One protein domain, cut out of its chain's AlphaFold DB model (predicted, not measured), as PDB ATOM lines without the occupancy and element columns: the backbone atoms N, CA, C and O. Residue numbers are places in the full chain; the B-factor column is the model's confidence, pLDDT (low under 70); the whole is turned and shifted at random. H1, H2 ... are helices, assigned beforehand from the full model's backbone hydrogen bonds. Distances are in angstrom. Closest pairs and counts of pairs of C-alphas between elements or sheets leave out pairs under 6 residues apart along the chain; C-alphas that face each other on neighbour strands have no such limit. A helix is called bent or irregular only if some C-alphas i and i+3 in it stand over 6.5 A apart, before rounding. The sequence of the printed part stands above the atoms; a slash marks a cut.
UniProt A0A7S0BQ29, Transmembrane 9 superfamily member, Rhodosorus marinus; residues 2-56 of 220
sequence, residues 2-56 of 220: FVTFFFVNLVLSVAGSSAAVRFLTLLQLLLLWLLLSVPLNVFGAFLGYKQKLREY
ATOM      1  N   PHE A   2     181.379 116.812 145.267       77.44
ATOM      2  CA  PHE A   2     180.113 117.446 144.816       77.44
ATOM      3  C   PHE A   2     179.918 118.873 145.364       77.44
ATOM      4  O   PHE A   2     179.535 119.775 144.626       77.44
ATOM      5  N   VAL A   3     180.259 119.103 146.637       80.81
ATOM      6  CA  VAL A   3     180.210 120.440 147.261       80.81
ATOM      7  C   VAL A   3     181.155 121.419 146.561       80.81
ATOM      8  O   VAL A   3     180.768 122.545 146.266       80.81
ATOM      9  N   THR A   4     182.372 120.979 146.235       77.62
ATOM     10  CA  THR A   4     183.356 121.788 145.505       77.62
ATOM     11  C   THR A   4     182.886 122.109 144.083       77.62
ATOM     12  O   THR A   4     183.022 123.248 143.650       77.62
ATOM     13  N   PHE A   5     182.247 121.164 143.386       79.69
ATOM     14  CA  PHE A   5     181.622 121.418 142.082       79.69
ATOM     15  C   PHE A   5     180.458 122.420 142.165       79.69
ATOM     16  O   PHE A   5     180.363 123.334 141.347       79.69
ATOM     17  N   PHE A   6     179.594 122.290 143.176       81.44
ATOM     18  CA  PHE A   6     178.498 123.232 143.411       81.44
ATOM     19  C   PHE A   6     179.019 124.645 143.700       81.44
ATOM     20  O   PHE A   6     178.522 125.613 143.128       81.44
ATOM     21  N   PHE A   7     180.060 124.758 144.527       82.19
ATOM     22  CA  PHE A   7     180.714 126.027 144.832       82.19
ATOM     23  C   PHE A   7     181.320 126.676 143.580       82.19
ATOM     24  O   PHE A   7     181.063 127.847 143.308       82.19
ATOM     25  N   VAL A   8     182.050 125.905 142.767       80.81
ATOM     26  CA  VAL A   8     182.589 126.359 141.474       80.81
ATOM     27  C   VAL A   8     181.483 126.874 140.557       80.81
ATOM     28  O   VAL A   8     181.614 127.945 139.963       80.81
ATOM     29  N   ASN A   9     180.370 126.148 140.464       83.19
ATOM     30  CA  ASN A   9     179.260 126.566 139.619       83.19
ATOM     31  C   ASN A   9     178.564 127.835 140.143       83.19
ATOM     32  O   ASN A   9     178.170 128.693 139.356       83.19
ATOM     33  N   LEU A  10     178.463 128.004 141.462       82.06
ATOM     34  CA  LEU A  10     177.945 129.232 142.066       82.06
ATOM     35  C   LEU A  10     178.821 130.438 141.696       82.06
ATOM     36  O   LEU A  10     178.294 131.464 141.270       82.06
ATOM     37  N   VAL A  11     180.149 130.296 141.769       80.75
ATOM     38  CA  VAL A  11     181.097 131.343 141.348       80.75
ATOM     39  C   VAL A  11     180.940 131.673 139.859       80.75
ATOM     40  O   VAL A  11     180.876 132.847 139.495       80.75
ATOM     41  N   LEU A  12     180.816 130.659 138.996       80.88
ATOM     42  CA  LEU A  12     180.585 130.846 137.557       80.88
ATOM     43  C   LEU A  12     179.260 131.556 137.258       80.88
ATOM     44  O   LEU A  12     179.208 132.407 136.368       80.88
ATOM     45  N   SER A  13     178.207 131.226 138.010       79.19
ATOM     46  CA  SER A  13     176.887 131.841 137.877       79.19
ATOM     47  C   SER A  13     176.904 133.313 138.280       79.19
ATOM     48  O   SER A  13     176.305 134.131 137.587       79.19
ATOM     49  N   VAL A  14     177.594 133.669 139.371       80.31
ATOM     50  CA  VAL A  14     177.750 135.069 139.807       80.31
ATOM     51  C   VAL A  14     178.601 135.863 138.813       80.31
ATOM     52  O   VAL A  14     178.303 137.019 138.533       80.31
ATOM     53  N   ALA A  15     179.622 135.235 138.226       77.75
ATOM     54  CA  ALA A  15     180.466 135.847 137.203       77.75
ATOM     55  C   ALA A  15     179.765 136.028 135.838       77.75
ATOM     56  O   ALA A  15     180.387 136.535 134.907       77.75
ATOM     57  N   GLY A  16     178.505 135.593 135.688       75.19
ATOM     58  CA  GLY A  16     177.759 135.681 134.428       75.19
ATOM     59  C   GLY A  16     178.381 134.867 133.288       75.19
ATOM     60  O   GLY A  16     178.144 135.158 132.117       75.19
ATOM     61  N   SER A  17     179.210 133.871 133.612       75.38
ATOM     62  CA  SER A  17     179.940 133.098 132.612       75.38
ATOM     63  C   SER A  17     179.011 132.129 131.885       75.38
ATOM     64  O   SER A  17     178.240 131.405 132.513       75.38
ATOM     65  N   SER A  18     179.148 132.022 130.562       69.19
ATOM     66  CA  SER A  18     178.441 131.021 129.745       69.19
ATOM     67  C   SER A  18     178.794 129.574 130.118       69.19
ATOM     68  O   SER A  18     178.092 128.650 129.715       69.19
ATOM     69  N   ALA A  19     179.876 129.372 130.881       71.00
ATOM     70  CA  ALA A  19     180.260 128.082 131.444       71.00
ATOM     71  C   ALA A  19     179.473 127.713 132.719       71.00
ATOM     72  O   ALA A  19     179.623 126.599 133.218       71.00
ATOM     73  N   ALA A  20     178.648 128.623 133.258       76.75
ATOM     74  CA  ALA A  20     177.776 128.328 134.387       76.75
ATOM     75  C   ALA A  20     176.748 127.260 133.991       76.75
ATOM     76  O   ALA A  20     175.972 127.404 133.042       76.75
ATOM     77  N   VAL A  21     176.747 126.163 134.739       78.44
ATOM     78  CA  VAL A  21     175.863 125.029 134.495       78.44
ATOM     79  C   VAL A  21     174.477 125.399 135.019       78.44
ATOM     80  O   VAL A  21     174.311 125.740 136.192       78.44
ATOM     81  N   ARG A  22     173.466 125.328 134.146       82.62
ATOM     82  CA  ARG A  22     172.068 125.658 134.473       82.62
ATOM     83  C   ARG A  22     171.585 124.830 135.673       82.62
ATOM     84  O   ARG A  22     171.982 123.676 135.847       82.62
ATOM     85  N   PHE A  23     170.665 125.376 136.465       80.12
ATOM     86  CA  PHE A  23     170.124 124.681 137.644       80.12
ATOM     87  C   PHE A  23     169.575 123.281 137.314       80.12
ATOM     88  O   PHE A  23     169.832 122.320 138.032       80.12
ATOM     89  N   LEU A  24     168.887 123.136 136.176       83.75
ATOM     90  CA  LEU A  24     168.326 121.852 135.754       83.75
ATOM     91  C   LEU A  24     169.413 120.796 135.483       83.75
ATOM     92  O   LEU A  24     169.262 119.641 135.868       83.75
ATOM     93  N   THR A  25     170.534 121.196 134.882       85.00
ATOM     94  CA  THR A  25     171.685 120.311 134.645       85.00
ATOM     95  C   THR A  25     172.413 119.943 135.941       85.00
ATOM     96  O   THR A  25     172.864 118.808 136.078       85.00
ATOM     97  N   LEU A  26     172.460 120.840 136.935       84.00
ATOM     98  CA  LEU A  26     172.934 120.497 138.282       84.00
ATOM     99  C   LEU A  26     172.047 119.440 138.946       84.00
ATOM    100  O   LEU A  26     172.561 118.482 139.518       84.00
ATOM    101  N   LEU A  27     170.724 119.601 138.853       85.25
ATOM    102  CA  LEU A  27     169.767 118.638 139.397       85.25
ATOM    103  C   LEU A  27     169.895 117.276 138.702       85.25
ATOM    104  O   LEU A  27     169.895 116.249 139.376       85.25
ATOM    105  N   GLN A  28     170.067 117.256 137.378       87.25
ATOM    106  CA  GLN A  28     170.325 116.027 136.622       87.25
ATOM    107  C   GLN A  28     171.623 115.340 137.063       87.25
ATOM    108  O   GLN A  28     171.613 114.133 137.288       87.25
ATOM    109  N   LEU A  29     172.720 116.088 137.238       86.19
ATOM    110  CA  LEU A  29     173.990 115.549 137.738       86.19
ATOM    111  C   LEU A  29     173.855 114.985 139.157       86.19
ATOM    112  O   LEU A  29     174.374 113.904 139.431       86.19
ATOM    113  N   LEU A  30     173.137 115.681 140.043       85.88
ATOM    114  CA  LEU A  30     172.863 115.212 141.402       85.88
ATOM    115  C   LEU A  30     172.043 113.919 141.392       85.88
ATOM    116  O   LEU A  30     172.395 112.965 142.081       85.88
ATOM    117  N   LEU A  31     170.963 113.880 140.606       89.75
ATOM    118  CA  LEU A  31     170.106 112.703 140.488       89.75
ATOM    119  C   LEU A  31     170.865 111.525 139.891       89.75
ATOM    120  O   LEU A  31     170.753 110.428 140.418       89.75
ATOM    121  N   LEU A  32     171.671 111.741 138.850       89.88
ATOM    122  CA  LEU A  32     172.508 110.700 138.261       89.88
ATOM    123  C   LEU A  32     173.533 110.184 139.272       89.88
ATOM    124  O   LEU A  32     173.689 108.975 139.424       89.88
ATOM    125  N   TRP A  33     174.193 111.081 140.007       86.12
ATOM    126  CA  TRP A  33     175.134 110.692 141.049       86.12
ATOM    127  C   TRP A  33     174.449 109.884 142.156       86.12
ATOM    128  O   TRP A  33     174.967 108.836 142.527       86.12
ATOM    129  N   LEU A  34     173.273 110.293 142.641       88.81
ATOM    130  CA  LEU A  34     172.520 109.554 143.664       88.81
ATOM    131  C   LEU A  34     171.996 108.209 143.140       88.81
ATOM    132  O   LEU A  34     172.222 107.179 143.770       88.81
ATOM    133  N   LEU A  35     171.343 108.200 141.975       92.06
ATOM    134  CA  LEU A  35     170.762 107.004 141.357       92.06
ATOM    135  C   LEU A  35     171.812 105.994 140.904       92.06
ATOM    136  O   LEU A  35     171.476 104.828 140.763       92.06
ATOM    137  N   LEU A  36     173.060 106.404 140.673       91.19
ATOM    138  CA  LEU A  36     174.145 105.475 140.376       91.19
ATOM    139  C   LEU A  36     174.883 105.054 141.655       91.19
ATOM    140  O   LEU A  36     175.047 103.865 141.912       91.19
ATOM    141  N   SER A  37     175.321 106.014 142.476       88.44
ATOM    142  CA  SER A  37     176.196 105.734 143.623       88.44
ATOM    143  C   SER A  37     175.480 105.029 144.772       88.44
ATOM    144  O   SER A  37     176.051 104.115 145.362       88.44
ATOM    145  N   VAL A  38     174.235 105.400 145.087       90.69
ATOM    146  CA  VAL A  38     173.483 104.800 146.198       90.69
ATOM    147  C   VAL A  38     173.201 103.319 145.945       90.69
ATOM    148  O   VAL A  38     173.599 102.515 146.791       90.69
ATOM    149  N   PRO A  39     172.596 102.893 144.817       92.75
ATOM    150  CA  PRO A  39     172.368 101.469 144.597       92.75
ATOM    151  C   PRO A  39     173.673 100.700 144.425       92.75
ATOM    152  O   PRO A  39     173.748  99.569 144.890       92.75
ATOM    153  N   LEU A  40     174.718 101.296 143.838       92.12
ATOM    154  CA  LEU A  40     176.018 100.636 143.731       92.12
ATOM    155  C   LEU A  40     176.656 100.406 145.113       92.12
ATOM    156  O   LEU A  40     177.182  99.324 145.367       92.12
ATOM    157  N   ASN A  41     176.545 101.370 146.033       92.38
ATOM    158  CA  ASN A  41     176.995 101.223 147.421       92.38
ATOM    159  C   ASN A  41     176.160 100.193 148.189       92.38
ATOM    160  O   ASN A  41     176.725  99.370 148.905       92.38
ATOM    161  N   VAL A  42     174.833 100.194 148.024       93.31
ATOM    162  CA  VAL A  42     173.945  99.194 148.642       93.31
ATOM    163  C   VAL A  42     174.250  97.798 148.102       93.31
ATOM    164  O   VAL A  42     174.335  96.846 148.873       93.31
ATOM    165  N   PHE A  43     174.477  97.667 146.795       94.19
ATOM    166  CA  PHE A  43     174.862  96.412 146.162       94.19
ATOM    167  C   PHE A  43     176.233  95.927 146.653       94.19
ATOM    168  O   PHE A  43     176.381  94.763 147.022       94.19
ATOM    169  N   GLY A  44     177.220  96.824 146.742       91.31
ATOM    170  CA  GLY A  44     178.529  96.531 147.321       91.31
ATOM    171  C   GLY A  44     178.441  96.101 148.788       91.31
ATOM    172  O   GLY A  44     179.052  95.105 149.173       91.31
ATOM    173  N   ALA A  45     177.624  96.785 149.593       92.19
ATOM    174  CA  ALA A  45     177.366  96.420 150.982       92.19
ATOM    175  C   ALA A  45     176.680  95.051 151.086       92.19
ATOM    176  O   ALA A  45     177.105  94.215 151.878       92.19
ATOM    177  N   PHE A  46     175.677  94.775 150.249       93.62
ATOM    178  CA  PHE A  46     174.989  93.485 150.197       93.62
ATOM    179  C   PHE A  46     175.941  92.328 149.862       93.62
ATOM    180  O   PHE A  46     175.899  91.284 150.515       93.62
ATOM    181  N   LEU A  47     176.834  92.516 148.885       92.62
ATOM    182  CA  LEU A  47     177.889  91.547 148.580       92.62
ATOM    183  C   LEU A  47     178.868  91.390 149.750       92.62
ATOM    184  O   LEU A  47     179.240  90.264 150.077       92.62
ATOM    185  N   GLY A  48     179.242  92.490 150.406       88.50
ATOM    186  CA  GLY A  48     180.102  92.489 151.590       88.50
ATOM    187  C   GLY A  48     179.502  91.720 152.771       88.50
ATOM    188  O   GLY A  48     180.198  90.914 153.379       88.50
ATOM    189  N   TYR A  49     178.206  91.886 153.050       89.00
ATOM    190  CA  TYR A  49     177.502  91.165 154.119       89.00
ATOM    191  C   TYR A  49     177.380  89.661 153.859       89.00
ATOM    192  O   TYR A  49     177.347  88.874 154.802       89.00
ATOM    193  N   LYS A  50     177.322  89.241 152.589       88.31
ATOM    194  CA  LYS A  50     177.294  87.817 152.221       88.31
ATOM    195  C   LYS A  50     178.658  87.136 152.319       88.31
ATOM    196  O   LYS A  50     178.719  85.905 152.333       88.31
ATOM    197  N   GLN A  51     179.752  87.893 152.353       86.75
ATOM    198  CA  GLN A  51     181.080  87.314 152.509       86.75
ATOM    199  C   GLN A  51     181.284  86.852 153.953       86.75
ATOM    200  O   GLN A  51     181.034  87.590 154.902       86.75
ATOM    201  N   LYS A  52     181.775  85.619 154.122       82.69
ATOM    202  CA  LYS A  52     182.173  85.117 155.442       82.69
ATOM    203  C   LYS A  52     183.228  86.049 156.039       82.69
ATOM    204  O   LYS A  52     184.159  86.448 155.330       82.69
ATOM    205  N   LEU A  53     183.105  86.353 157.334       77.25
ATOM    206  CA  LEU A  53     184.160  87.058 158.055       77.25
ATOM    207  C   LEU A  53     185.454  86.273 157.871       77.25
ATOM    208  O   LEU A  53     185.544  85.096 158.207       77.25
ATOM    209  N   ARG A  54     186.449  86.923 157.269       73.62
ATOM    210  CA  ARG A  54     187.748  86.298 157.080       73.62
ATOM    211  C   ARG A  54     188.430  86.237 158.442       73.62
ATOM    212  O   ARG A  54     188.758  87.292 158.982       73.62
ATOM    213  N   GLU A  55     188.639  85.022 158.933       78.00
ATOM    214  CA  GLU A  55     189.307  84.749 160.204       78.00
ATOM    215  C   GLU A  55     190.669  85.450 160.284       78.00
ATOM    216  O   GLU A  55     191.361  85.666 159.275       78.00
ATOM    217  N   TYR A  56     191.017  85.876 161.496       77.06
ATOM    218  CA  TYR A  56     192.332  86.427 161.776       77.06
ATOM    219  C   TYR A  56     193.358  85.290 161.769       77.06
ATOM    220  O   TYR A  56     193.046  84.193 162.224       77.06
TER     221      TYR A  56
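What this domain is: This is residues 2 to 56 of the 220 residues of the protein "Transmembrane 9 superfamily member" of Rhodosorus marinus (UniProt A0A7S0BQ29). A short helix, H1, and a much longer one, H2, make a hook: after H1 the printed part turns round and H2 runs back past it, with its first part loosely beside H1. Residues 34 to 56, of which 34 to 50 belong to H2, stick out as an arm, and residues 51 to 56 turn aside at its end. The printed part has 55 residues with two named helices, H1 then H2, and no named strand; the class is all helix. The whole is extended, with a radius of gyration of the C-alphas of 18.2 A and spans of 58 by 22 by 10 A, a rod.

How they stand to each other: H1, residues 2 to 14, and H2, residues 23 to 50, are near each other, with 8 pairs of C-alphas within 10 A; their closest C-alphas are 8.0 A apart. Residues 34 to 56 stand free. In H1 every O i to N i+4 pair is within hydrogen-bond range; in H2 23 of 24 are.

Where its parts are: H1 begins at C-alpha 2 at (180.113, 117.446, 144.816) and is 18.5 A long from first to last C-alpha. H2 begins at C-alpha 23 at (170.124, 124.681, 137.644), ends at C-alpha 50 at (177.294, 87.817, 152.221) and is 40.3 A long. H2 is neither bent nor irregular, but only just: C-alphas 36 and 39 are 6.1 A apart.

The domain as a whole: The two C-alphas farthest apart, those of Gly 16 and Glu 55, are 58.2 A apart. Without residues 34 to 56, the other 32 residues span 26 by 17 by 10 A. The printed part has no cut, and the link from H1 to H2, 8 residues, is short. The mean pLDDT of the printed part is 84.0; residue 18 is under 70.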